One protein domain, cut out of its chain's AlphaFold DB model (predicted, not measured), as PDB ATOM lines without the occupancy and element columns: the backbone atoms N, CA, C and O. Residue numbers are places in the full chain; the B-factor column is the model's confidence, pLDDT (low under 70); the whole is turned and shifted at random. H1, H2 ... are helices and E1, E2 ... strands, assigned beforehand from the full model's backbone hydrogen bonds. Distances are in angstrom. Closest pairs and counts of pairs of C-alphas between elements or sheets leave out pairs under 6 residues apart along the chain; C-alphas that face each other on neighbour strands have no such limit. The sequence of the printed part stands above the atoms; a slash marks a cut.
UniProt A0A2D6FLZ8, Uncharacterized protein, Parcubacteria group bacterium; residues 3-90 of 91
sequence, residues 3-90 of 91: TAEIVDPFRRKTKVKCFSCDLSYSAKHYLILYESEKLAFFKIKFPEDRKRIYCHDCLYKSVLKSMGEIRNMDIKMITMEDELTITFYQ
ATOM      1  N   THR A   3     231.215 276.486 258.913       88.19
ATOM      2  CA  THR A   3     232.458 276.329 258.149       88.19
ATOM      3  C   THR A   3     233.172 275.066 258.608       88.19
ATOM      4  O   THR A   3     233.509 274.941 259.789       88.19
ATOM      5  N   ALA A   4     233.388 274.141 257.677       90.12
ATOM      6  CA  ALA A   4     234.167 272.927 257.855       90.12
ATOM      7  C   ALA A   4     235.504 273.086 257.119       90.12
ATOM      8  O   ALA A   4     235.569 273.026 255.895       90.12
ATOM      9  N   GLU A   5     236.569 273.309 257.876       93.25
ATOM     10  CA  GLU A   5     237.926 273.477 257.356       93.25
ATOM     11  C   GLU A   5     238.631 272.126 257.358       93.25
ATOM     12  O   GLU A   5     238.637 271.436 258.382       93.25
ATOM     13  N   ILE A   6     239.248 271.728 256.252       93.75
ATOM     14  CA  ILE A   6     240.023 270.497 256.234       93.75
ATOM     15  C   ILE A   6     241.194 270.594 257.209       93.75
ATOM     16  O   ILE A   6     241.848 271.628 257.371       93.75
ATOM     17  N   VAL A   7     241.450 269.501 257.916       94.00
ATOM     18  CA  VAL A   7     242.653 269.394 258.726       94.00
ATOM     19  C   VAL A   7     243.799 269.065 257.783       94.00
ATOM     20  O   VAL A   7     243.933 267.912 257.387       94.00
ATOM     21  N   ASP A   8     244.618 270.064 257.463       93.50
ATOM     22  CA  ASP A   8     245.795 269.912 256.601       93.50
ATOM     23  C   ASP A   8     246.728 268.799 257.133       93.50
ATOM     24  O   ASP A   8     247.287 268.949 258.229       93.50
ATOM     25  N   PRO A   9     246.887 267.681 256.399       92.19
ATOM     26  CA  PRO A   9     247.745 266.571 256.802       92.19
ATOM     27  C   PRO A   9     249.241 266.870 256.633       92.19
ATOM     28  O   PRO A   9     250.040 266.342 257.405       92.19
ATOM     29  N   PHE A  10     249.626 267.737 255.692       91.75
ATOM     30  CA  PHE A  10     251.022 268.064 255.377       91.75
ATOM     31  C   PHE A  10     251.649 268.971 256.436       91.75
ATOM     32  O   PHE A  10     252.837 268.870 256.740       91.75
ATOM     33  N   ARG A  11     250.846 269.854 257.041       91.62
ATOM     34  CA  ARG A  11     251.295 270.756 258.119       91.62
ATOM     35  C   ARG A  11     251.065 270.199 259.522       91.62
ATOM     36  O   ARG A  11     251.500 270.799 260.513       91.62
ATOM     37  N   ARG A  12     250.372 269.065 259.652       90.12
ATOM     38  CA  ARG A  12     250.023 268.474 260.947       90.12
ATOM     39  C   ARG A  12     251.263 267.892 261.631       90.12
ATOM     40  O   ARG A  12     251.926 267.013 261.103       90.12
ATOM     41  N   LYS A  13     251.520 268.307 262.875       91.12
ATOM     42  CA  LYS A  13     252.585 267.726 263.723       91.12
ATOM     43  C   LYS A  13     252.067 266.758 264.788       91.12
ATOM     44  O   LYS A  13     252.828 265.982 265.352       91.12
ATOM     45  N   THR A  14     250.774 266.814 265.094       93.56
ATOM     46  CA  THR A  14     250.152 266.077 266.201       93.56
ATOM     47  C   THR A  14     249.087 265.112 265.705       93.56
ATOM     48  O   THR A  14     248.548 265.266 264.606       93.56
ATOM     49  N   LYS A  15     248.737 264.128 266.543       94.50
ATOM     50  CA  LYS A  15     247.648 263.199 266.237       94.50
ATOM     51  C   LYS A  15     246.351 263.941 265.905       94.50
ATOM     52  O   LYS A  15     246.043 265.005 266.458       94.50
ATOM     53  N   VAL A  16     245.586 263.372 264.990       96.00
ATOM     54  CA  VAL A  16     244.225 263.804 264.680       96.00
ATOM     55  C   VAL A  16     243.264 262.774 265.255       96.00
ATOM     56  O   VAL A  16     243.555 261.580 265.236       96.00
ATOM     57  N   LYS A  17     242.165 263.239 265.846       96.50
ATOM     58  CA  LYS A  17     241.170 262.388 266.497       96.50
ATOM     59  C   LYS A  17     239.775 262.902 266.174       96.50
ATOM     60  O   LYS A  17     239.527 264.100 266.308       96.50
ATOM     61  N   CYS A  18     238.891 262.000 265.759       96.12
ATOM     62  CA  CYS A  18     237.476 262.292 265.594       96.12
ATOM     63  C   CYS A  18     236.836 262.485 266.968       96.12
ATOM     64  O   CYS A  18     237.016 261.660 267.861       96.12
ATOM     65  N   PHE A  19     236.049 263.544 267.119       93.88
ATOM     66  CA  PHE A  19     235.302 263.818 268.337       93.88
ATOM     67  C   PHE A  19     234.143 262.827 268.553       93.88
ATOM     68  O   PHE A  19     233.783 262.565 269.691       93.88
ATOM     69  N   SER A  20     233.556 262.276 267.481       93.25
ATOM     70  CA  SER A  20     232.357 261.426 267.590       93.25
ATOM     71  C   SER A  20     232.636 259.926 267.704       93.25
ATOM     72  O   SER A  20     231.863 259.242 268.360       93.25
ATOM     73  N   CYS A  21     233.643 259.396 267.007       94.56
ATOM     74  CA  CYS A  21     233.910 257.949 266.957       94.56
ATOM     75  C   CYS A  21     235.268 257.565 267.553       94.56
ATOM     76  O   CYS A  21     235.710 256.434 267.385       94.56
ATOM     77  N   ASP A  22     235.965 258.525 268.168       94.56
ATOM     78  CA  ASP A  22     237.293 258.379 268.775       94.56
ATOM     79  C   ASP A  22     238.424 257.881 267.852       94.56
ATOM     80  O   ASP A  22     239.577 257.815 268.289       94.56
ATOM     81  N   LEU A  23     238.136 257.624 266.569       94.50
ATOM     82  CA  LEU A  23     239.102 257.251 265.540       94.50
ATOM     83  C   LEU A  23     240.263 258.243 265.534       94.50
ATOM     84  O   LEU A  23     240.055 259.451 265.379       94.50
ATOM     85  N   SER A  24     241.482 257.739 265.706       96.44
ATOM     86  CA  SER A  24     242.661 258.586 265.824       96.44
ATOM     87  C   SER A  24     243.842 258.039 265.045       96.44
ATOM     88  O   SER A  24     244.077 256.834 265.018       96.44
ATOM     89  N   TYR A  25     244.598 258.949 264.444       95.88
ATOM     90  CA  TYR A  25     245.792 258.632 263.676       95.88
ATOM     91  C   TYR A  25     246.925 259.574 264.058       95.88
ATOM     92  O   TYR A  25     246.712 260.750 264.372       95.88
ATOM     93  N   SER A  26     248.151 259.053 264.028       97.00
ATOM     94  CA  SER A  26     249.351 259.889 264.046       97.00
ATOM     95  C   SER A  26     249.370 260.793 262.808       97.00
ATOM     96  O   SER A  26     248.701 260.503 261.817       97.00
ATOM     97  N   ALA A  27     250.155 261.874 262.838       95.25
ATOM     98  CA  ALA A  27     250.290 262.756 261.676       95.25
ATOM     99  C   ALA A  27     250.731 261.983 260.415       95.25
ATOM    100  O   ALA A  27     250.131 262.142 259.359       95.25
ATOM    101  N   LYS A  28     251.693 261.057 260.561       95.75
ATOM    102  CA  LYS A  28     252.186 260.209 259.464       95.75
ATOM    103  C   LYS A  28     251.103 259.293 258.885       95.75
ATOM    104  O   LYS A  28     250.968 259.210 257.674       95.75
ATOM    105  N   HIS A  29     250.333 258.603 259.731       96.44
ATOM    106  CA  HIS A  29     249.265 257.721 259.240       96.44
ATOM    107  C   HIS A  29     248.123 258.511 258.611       96.44
ATOM    108  O   HIS A  29     247.557 258.070 257.619       96.44
ATOM    109  N   TYR A  30     247.801 259.676 259.173       96.00
ATOM    110  CA  TYR A  30     246.786 260.533 258.588       96.00
ATOM    111  C   TYR A  30     247.187 261.008 257.191       96.00
ATOM    112  O   TYR A  30     246.371 260.901 256.286       96.00
ATOM    113  N   LEU A  31     248.437 261.444 257.003       94.88
ATOM    114  CA  LEU A  31     248.953 261.831 255.690       94.88
ATOM    115  C   LEU A  31     248.773 260.712 254.655       94.88
ATOM    116  O   LEU A  31     248.129 260.936 253.639       94.88
ATOM    117  N   ILE A  32     249.208 259.490 254.977       96.31
ATOM    118  CA  ILE A  32     249.068 258.329 254.080       96.31
ATOM    119  C   ILE A  32     247.596 258.065 253.724       96.31
ATOM    120  O   ILE A  32     247.267 257.795 252.571       96.31
ATOM    121  N   LEU A  33     246.697 258.117 254.713       95.12
ATOM    122  CA  LEU A  33     245.269 257.868 254.498       95.12
ATOM    123  C   LEU A  33     244.592 258.973 253.686       95.12
ATOM    124  O   LEU A  33     243.664 258.676 252.935       95.12
ATOM    125  N   TYR A  34     245.046 260.213 253.848       93.88
ATOM    126  CA  TYR A  34     244.572 261.347 253.075       93.88
ATOM    127  C   TYR A  34     245.037 261.263 251.620       93.88
ATOM    128  O   TYR A  34     244.208 261.349 250.724       93.88
ATOM    129  N   GLU A  35     246.330 261.015 251.386       94.12
ATOM    130  CA  GLU A  35     246.896 260.838 250.039       94.12
ATOM    131  C   GLU A  35     246.289 259.635 249.303       94.12
ATOM    132  O   GLU A  35     246.194 259.639 248.084       94.12
ATOM    133  N   SER A  36     245.841 258.615 250.042       95.25
ATOM    134  CA  SER A  36     245.116 257.464 249.481       95.25
ATOM    135  C   SER A  36     243.609 257.710 249.304       95.25
ATOM    136  O   SER A  36     242.883 256.750 249.050       95.25
ATOM    137  N   GLU A  37     243.121 258.929 249.560       91.50
ATOM    138  CA  GLU A  37     241.702 259.324 249.500       91.50
ATOM    139  C   GLU A  37     240.766 258.484 250.394       91.50
ATOM    140  O   GLU A  37     239.550 258.455 250.221       91.50
ATOM    141  N   LYS A  38     241.318 257.797 251.404       93.00
ATOM    142  CA  LYS A  38     240.551 256.913 252.299       93.00
ATOM    143  C   LYS A  38     239.925 257.656 253.467       93.00
ATOM    144  O   LYS A  38     238.955 257.180 254.055       93.00
ATOM    145  N   LEU A  39     240.528 258.766 253.891       93.19
ATOM    146  CA  LEU A  39     240.095 259.465 255.093       93.19
ATOM    147  C   LEU A  39     240.501 260.938 255.083       93.19
ATOM    148  O   LEU A  39     241.681 261.268 255.122       93.19
ATOM    149  N   ALA A  40     239.507 261.815 255.195       93.88
ATOM    150  CA  ALA A  40     239.702 263.215 255.550       93.88
ATOM    151  C   ALA A  40     239.141 263.523 256.946       93.88
ATOM    152  O   ALA A  40     238.125 262.955 257.372       93.88
ATOM    153  N   PHE A  41     239.795 264.450 257.650       94.94
ATOM    154  CA  PHE A  41     239.266 265.077 258.859       94.94
ATOM    155  C   PHE A  41     238.950 266.546 258.605       94.94
ATOM    156  O   PHE A  41     239.702 267.253 257.942       94.94
ATOM    157  N   PHE A  42     237.880 267.021 259.232       94.69
ATOM    158  CA  PHE A  42     237.408 268.392 259.140       94.69
ATOM    159  C   PHE A  42     237.290 269.000 260.528       94.69
ATOM    160  O   PHE A  42     236.799 268.378 261.472       94.69
ATOM    161  N   LYS A  43     237.741 270.241 260.654       93.88
ATOM    162  CA  LYS A  43     237.566 271.092 261.819       93.88
ATOM    163  C   LYS A  43     236.353 271.980 261.578       93.88
ATOM    164  O   LYS A  43     236.355 272.802 260.671       93.88
ATOM    165  N   ILE A  44     235.334 271.837 262.413       91.00
ATOM    166  CA  ILE A  44     234.083 272.591 262.303       91.00
ATOM    167  C   ILE A  44     233.813 273.361 263.593       91.00
ATOM    168  O   ILE A  44     234.124 272.886 264.692       91.00
ATOM    169  N   LYS A  45     233.256 274.568 263.460       87.06
ATOM    170  CA  LYS A  45     232.757 275.377 264.578       87.06
ATOM    171  C   LYS A  45     231.231 275.389 264.541       87.06
ATOM    172  O   LYS A  45     230.663 275.991 263.636       87.06
ATOM    173  N   PHE A  46     230.594 274.757 265.521       81.62
ATOM    174  CA  PHE A  46     229.152 274.888 265.729       81.62
ATOM    175  C   PHE A  46     228.844 276.170 266.526       81.62
ATOM    176  O   PHE A  46     229.713 276.618 267.278       81.62
ATOM    177  N   PRO A  47     227.661 276.791 266.354       74.31
ATOM    178  CA  PRO A  47     227.330 278.085 266.962       74.31
ATOM    179  C   PRO A  47     227.464 278.111 268.491       74.31
ATOM    180  O   PRO A  47     227.899 279.122 269.034       74.31
ATOM    181  N   GLU A  48     227.188 276.996 269.168       70.75
ATOM    182  CA  GLU A  48     227.221 276.895 270.637       70.75
ATOM    183  C   GLU A  48     228.444 276.135 271.178       70.75
ATOM    184  O   GLU A  48     228.561 275.906 272.379       70.75
ATOM    185  N   ASP A  49     229.380 275.735 270.311       70.25
ATOM    186  CA  ASP A  49     230.425 274.781 270.679       70.25
ATOM    187  C   ASP A  49     231.835 275.218 270.260       70.25
ATOM    188  O   ASP A  49     232.055 276.035 269.356       70.25
ATOM    189  N   ARG A  50     232.845 274.646 270.924       80.56
ATOM    190  CA  ARG A  50     234.248 274.856 270.533       80.56
ATOM    191  C   ARG A  50     234.508 274.190 269.181       80.56
ATOM    192  O   ARG A  50     233.826 273.245 268.792       80.56
ATOM    193  N   LYS A  51     235.548 274.646 268.468       85.06
ATOM    194  CA  LYS A  51     235.997 273.970 267.240       85.06
ATOM    195  C   LYS A  51     236.320 272.504 267.559       85.06
ATOM    196  O   LYS A  51     237.226 272.238 268.349       85.06
ATOM    197  N   ARG A  52     235.614 271.574 266.919       91.88
ATOM    198  CA  ARG A  52     235.809 270.123 267.060       91.88
ATOM    199  C   ARG A  52     236.278 269.537 265.735       91.88
ATOM    200  O   ARG A  52     236.051 270.119 264.677       91.88
ATOM    201  N   ILE A  53     236.979 268.409 265.809       94.25
ATOM    202  CA  ILE A  53     237.475 267.688 264.636       94.25
ATOM    203  C   ILE A  53     236.613 266.445 264.438       94.25
ATOM    204  O   ILE A  53     236.439 265.668 265.373       94.25
ATOM    205  N   TYR A  54     236.112 266.236 263.228       94.88
ATOM    206  CA  TYR A  54     235.344 265.054 262.844       94.88
ATOM    207  C   TYR A  54     235.986 264.406 261.621       94.88
ATOM    208  O   TYR A  54     236.556 265.102 260.786       94.88
ATOM    209  N   CYS A  55     235.917 263.080 261.506       94.81
ATOM    210  CA  CYS A  55     236.177 262.432 260.220       94.81
ATOM    211  C   CYS A  55     235.036 262.743 259.238       94.81
ATOM    212  O   CYS A  55     233.945 263.127 259.668       94.81
ATOM    213  N   HIS A  56     235.280 262.554 257.942       89.94
ATOM    214  CA  HIS A  56     234.293 262.796 256.884       89.94
ATOM    215  C   HIS A  56     232.931 262.123 257.158       89.94
ATOM    216  O   HIS A  56     231.904 262.796 257.101       89.94
ATOM    217  N   ASP A  57     232.915 260.860 257.597       90.38
ATOM    218  CA  ASP A  57     231.675 260.141 257.936       90.38
ATOM    219  C   ASP A  57     230.915 260.746 259.124       90.38
ATOM    220  O   ASP A  57     229.684 260.839 259.139       90.38
ATOM    221  N   CYS A  58     231.642 261.139 260.173       92.81
ATOM    222  CA  CYS A  58     231.025 261.676 261.384       92.81
ATOM    223  C   CYS A  58     230.614 263.138 261.228       92.81
ATOM    224  O   CYS A  58     229.738 263.594 261.966       92.81
ATOM    225  N   LEU A  59     231.224 263.868 260.290       89.75
ATOM    226  CA  LEU A  59     230.871 265.251 259.995       89.75
ATOM    227  C   LEU A  59     229.396 265.338 259.601       89.75
ATOM    228  O   LEU A  59     228.649 266.067 260.245       89.75
ATOM    229  N   TYR A  60     228.966 264.522 258.635       84.62
ATOM    230  CA  TYR A  60     227.580 264.484 258.162       84.62
ATOM    231  C   TYR A  60     226.578 264.248 259.299       84.62
ATOM    232  O   TYR A  60     225.640 265.018 259.501       84.62
ATOM    233  N   LYS A  61     226.825 263.215 260.114       86.50
ATOM    234  CA  LYS A  61     225.960 262.872 261.254       86.50
ATOM    235  C   LYS A  61     225.900 263.994 262.291       86.50
ATOM    236  O   LYS A  61     224.851 264.221 262.886       86.50
ATOM    237  N   SER A  62     227.018 264.678 262.523       86.25
ATOM    238  CA  SER A  62     227.095 265.776 263.494       86.25
ATOM    239  C   SER A  62     226.366 267.017 262.993       86.25
ATOM    240  O   SER A  62     225.667 267.668 263.763       86.25
ATOM    241  N   VAL A  63     226.479 267.301 261.696       84.06
ATOM    242  CA  VAL A  63     225.746 268.375 261.025       84.06
ATOM    243  C   VAL A  63     224.245 268.138 261.124       84.06
ATOM    244  O   VAL A  63     223.548 269.001 261.648       84.06
ATOM    245  N   LEU A  64     223.759 266.956 260.733       82.25
ATOM    246  CA  LEU A  64     222.333 266.628 260.828       82.25
ATOM    247  C   LEU A  64     221.798 266.768 262.257       82.25
ATOM    248  O   LEU A  64     220.725 267.325 262.461       82.25
ATOM    249  N   LYS A  65     222.562 266.322 263.263       81.12
ATOM    250  CA  LYS A  65     222.187 266.510 264.673       81.12
ATOM    251  C   LYS A  65     222.104 267.985 265.068       81.12
ATOM    252  O   LYS A  65     221.226 268.346 265.840       81.12
ATOM    253  N   SER A  66     223.003 268.823 264.554       78.75
ATOM    254  CA  SER A  66     223.005 270.265 264.835       78.75
ATOM    255  C   SER A  66     221.894 271.038 264.120       78.75
ATOM    256  O   SER A  66     221.578 272.149 264.529       78.75
ATOM    257  N   MET A  67     221.306 270.470 263.060       75.38
ATOM    258  CA  MET A  67     220.235 271.118 262.298       75.38
ATOM    259  C   MET A  67     218.901 271.139 263.053       75.38
ATOM    260  O   MET A  67     218.106 272.037 262.808       75.38
ATOM    261  N   GLY A  68     218.650 270.222 263.994       75.19
ATOM    262  CA  GLY A  68     217.395 270.209 264.758       75.19
ATOM    263  C   GLY A  68     216.165 270.123 263.844       75.19
ATOM    264  O   GLY A  68     216.010 269.136 263.132       75.19
ATOM    265  N   GLU A  69     215.313 271.153 263.861       70.44
ATOM    266  CA  GLU A  69     214.108 271.289 263.014       70.44
ATOM    267  C   GLU A  69     214.350 272.093 261.715       70.44
ATOM    268  O   GLU A  69     213.418 272.408 260.968       70.44
ATOM    269  N   ILE A  70     215.597 272.487 261.442       74.12
ATOM    270  CA  ILE A  70     215.954 273.294 260.274       74.12
ATOM    271  C   ILE A  70     215.967 272.405 259.021       74.12
ATOM    272  O   ILE A  70     216.804 271.516 258.882       74.12
ATOM    273  N   ARG A  71     215.097 272.724 258.053       71.81
ATOM    274  CA  ARG A  71     214.916 271.963 256.800       71.81
ATOM    275  C   ARG A  71     216.177 271.844 255.943       71.81
ATOM    276  O   ARG A  71     216.375 270.825 255.282       71.81
ATOM    277  N   ASN A  72     217.014 272.876 255.924       76.06
ATOM    278  CA  ASN A  72     218.250 272.891 255.153       76.06
ATOM    279  C   ASN A  72     219.326 273.762 255.809       76.06
ATOM    280  O   ASN A  72     219.024 274.782 256.424       76.06
ATOM    281  N   MET A  73     220.593 273.371 255.672       80.19
ATOM    282  CA  MET A  73     221.723 274.100 256.246       80.19
ATOM    283  C   MET A  73     222.894 274.151 255.277       80.19
ATOM    284  O   MET A  73     223.367 273.120 254.801       80.19
ATOM    285  N   ASP A  74     223.398 275.361 255.049       83.06
ATOM    286  CA  ASP A  74     224.575 275.583 254.217       83.06
ATOM    287  C   ASP A  74     225.863 275.449 255.026       83.06
ATOM    288  O   ASP A  74     226.059 276.094 256.073       83.06
ATOM    289  N   ILE A  75     226.762 274.625 254.498       84.94
ATOM    290  CA  ILE A  75     228.095 274.395 255.037       84.94
ATOM    291  C   ILE A  75     229.128 274.776 253.998       84.94
ATOM    292  O   ILE A  75     229.190 274.203 252.912       84.94
ATOM    293  N   LYS A  76     229.996 275.707 254.376       87.88
ATOM    294  CA  LYS A  76     231.195 276.025 253.619       87.88
ATOM    295  C   LYS A  76     232.272 274.997 253.939       87.88
ATOM    296  O   LYS A  76     232.778 274.971 255.063       87.88
ATOM    297  N   MET A  77     232.608 274.149 252.977       87.31
ATOM    298  CA  MET A  77     233.750 273.247 253.045       87.31
ATOM    299  C   MET A  77     234.973 273.935 252.446       87.31
ATOM    300  O   MET A  77     234.967 274.320 251.281       87.31
ATOM    301  N   ILE A  78     236.012 274.105 253.256       88.00
ATOM    302  CA  ILE A  78     237.295 274.670 252.833       88.00
ATOM    303  C   ILE A  78     238.276 273.506 252.756       88.00
ATOM    304  O   ILE A  78     238.662 272.954 253.791       88.00
ATOM    305  N   THR A  79     238.613 273.094 251.539       86.38
ATOM    306  CA  THR A  79     239.605 272.046 251.273       86.38
ATOM    307  C   THR A  79     240.983 272.664 251.021       86.38
ATOM    308  O   THR A  79     241.165 273.868 251.197       86.38
ATOM    309  N   MET A  80     241.976 271.843 250.671       83.12
ATOM    310  CA  MET A  80     243.315 272.344 250.338       83.12
ATOM    311  C   MET A  80     243.355 273.053 248.976       83.12
ATOM    312  O   MET A  80     244.246 273.869 248.757       83.12
ATOM    313  N   GLU A  81     242.417 272.733 248.085       80.75
ATOM    314  CA  GLU A  81     242.415 273.161 246.681       80.75
ATOM    315  C   GLU A  81     241.283 274.154 246.403       80.75
ATOM    316  O   GLU A  81     241.505 275.180 245.766       80.75
ATOM    317  N   ASP A  82     240.103 273.899 246.974       84.19
ATOM    318  CA  ASP A  82     238.884 274.647 246.682       84.19
ATOM    319  C   ASP A  82     238.048 274.980 247.924       84.19
ATOM    320  O   ASP A  82     238.085 274.304 248.964       84.19
ATOM    321  N   GLU A  83     237.218 276.011 247.771       87.00
ATOM    322  CA  GLU A  83     236.154 276.373 248.700       87.00
ATOM    323  C   GLU A  83     234.792 276.053 248.076       87.00
ATOM    324  O   GLU A  83     234.392 276.636 247.070       87.00
ATOM    325  N   LEU A  84     234.050 275.142 248.700       86.69
ATOM    326  CA  LEU A  84     232.757 274.661 248.214       86.69
ATOM    327  C   LEU A  84     231.669 274.993 249.233       86.69
ATOM    328  O   LEU A  84     231.888 274.913 250.440       86.69
ATOM    329  N   THR A  85     230.473 275.346 248.767       84.38
ATOM    330  CA  THR A  85     229.297 275.482 249.640       84.38
ATOM    331  C   THR A  85     228.358 274.319 249.369       84.38
ATOM    332  O   THR A  85     227.896 274.144 248.247       84.38
ATOM    333  N   ILE A  86     228.105 273.512 250.397       83.56
ATOM    334  CA  ILE A  86     227.234 272.342 250.332       83.56
ATOM    335  C   ILE A  86     225.985 272.620 251.160       83.56
ATOM    336  O   ILE A  86     226.077 272.895 252.358       83.56
ATOM    337  N   THR A  87     224.822 272.509 250.526       81.44
ATOM    338  CA  THR A  87     223.526 272.592 251.200       81.44
ATOM    339  C   THR A  87     223.085 271.196 251.620       81.44
ATOM    340  O   THR A  87     222.849 270.321 250.787       81.44
ATOM    341  N   PHE A  88     222.970 270.979 252.926       78.94
ATOM    342  CA  PHE A  88     222.395 269.763 253.488       78.94
ATOM    343  C   PHE A  88     220.885 269.915 253.609       78.94
ATOM    344  O   PHE A  88     220.417 270.939 254.100       78.94
ATOM    345  N   TYR A  89     220.140 268.888 253.205       75.06
ATOM    346  CA  TYR A  89     218.686 268.821 253.346       75.06
ATOM    347  C   TYR A  89     218.325 267.758 254.382       75.06
ATOM    348  O   TYR A  89     218.836 266.635 254.327       75.06
ATOM    349  N   GLN A  90     217.450 268.114 255.318       69.25
ATOM    350  CA  GLN A  90     216.834 267.153 256.225       69.25
ATOM    351  C   GLN A  90     215.754 266.394 255.442       69.25
ATOM    352  O   GLN A  90     214.921 267.015 254.781       69.25
TER     353      GLN A  90
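What this domain is: This is residues 3 to 90 of the 91 residues of an uncharacterized protein of Parcubacteria group bacterium (UniProt A0A2D6FLZ8). A strongly twisted sheet of five strands curls round one helix, H2, which packs on one face of it, while the other face bears no named helix. A second helix, H1, sits off the sheet toward one end of the longest axis, where the long stretch of residues 7 to 26 leads from the first strand, E1. The printed part has 88 residues, with named elements in the order E1, H1, E2, E3, H2, E4, E5; the sheet runs E3, E2, E1, E4, E5 and is mixed, and the class is mixed, helices and strands. The whole is compact, with a radius of gyration of the C-alphas of 13.1 A, and its spans are 40 by 27 by 20 A.

Where its parts are: In the sheet's order, E3 is residues 52 to 55, 10.3 A from first to last C-alpha; E2 is residues 41 to 44, 9.8 A; E1 is residues 3 to 6, 9.7 A, beginning at C-alpha 3 (232.458, 276.329, 258.149). E4 is residues 72 to 78, 19.3 A, and E5 is residues 83 to 89, 19.6 A, ending at C-alpha 89 (218.686, 268.821, 253.346). H2 is residues 56 to 67, 17.2 A, and H1 is residues 27 to 35, 12.3 A, beginning at C-alpha 27 (250.290, 262.756, 261.676).

How they stand to each other: E1 and E4 are parallel, at 35 degrees, with N 4 and O 76 2.8 A apart, within hydrogen-bond range. E2 is antiparallel to E1, at 153 degrees, with N 43 and O 5 at 2.7 A. E2 and E3 form a hairpin, antiparallel at 147 degrees, with N 42 and O 54 at 2.8 A. E4 and E5 form another, at 158 degrees, with N 77 and O 84 at 2.7 A. E3 and E5 are the edge strands. H2 is on the sheet; its closest C-alphas to E2 are those of His 56 and Phe 41, 5.8 A, and to E4 those of Met 67 and Met 73, 6.9 A. E3, H2 and E4 make a split strand-helix-strand unit, two strands of one sheet joined through a helix, with E2 and E1 between them in the sheet, and its crossover is right-handed. H1 is not on the sheet and is apart from H2. Every O i to N i+4 pair is within hydrogen-bond range in H1, and 6 of 8 are in H2.

The domain as a whole: The C-alphas farthest apart are those of Lys 28 and Glu 69, 39.8 A. The printed part has no cut. The link from E1 to H1, 20 residues, is long; within it residues 16 to 17 pair antiparallel with residues 24 to 25. The mean pLDDT of the printed part is 88.1, and residue 90 is under 70.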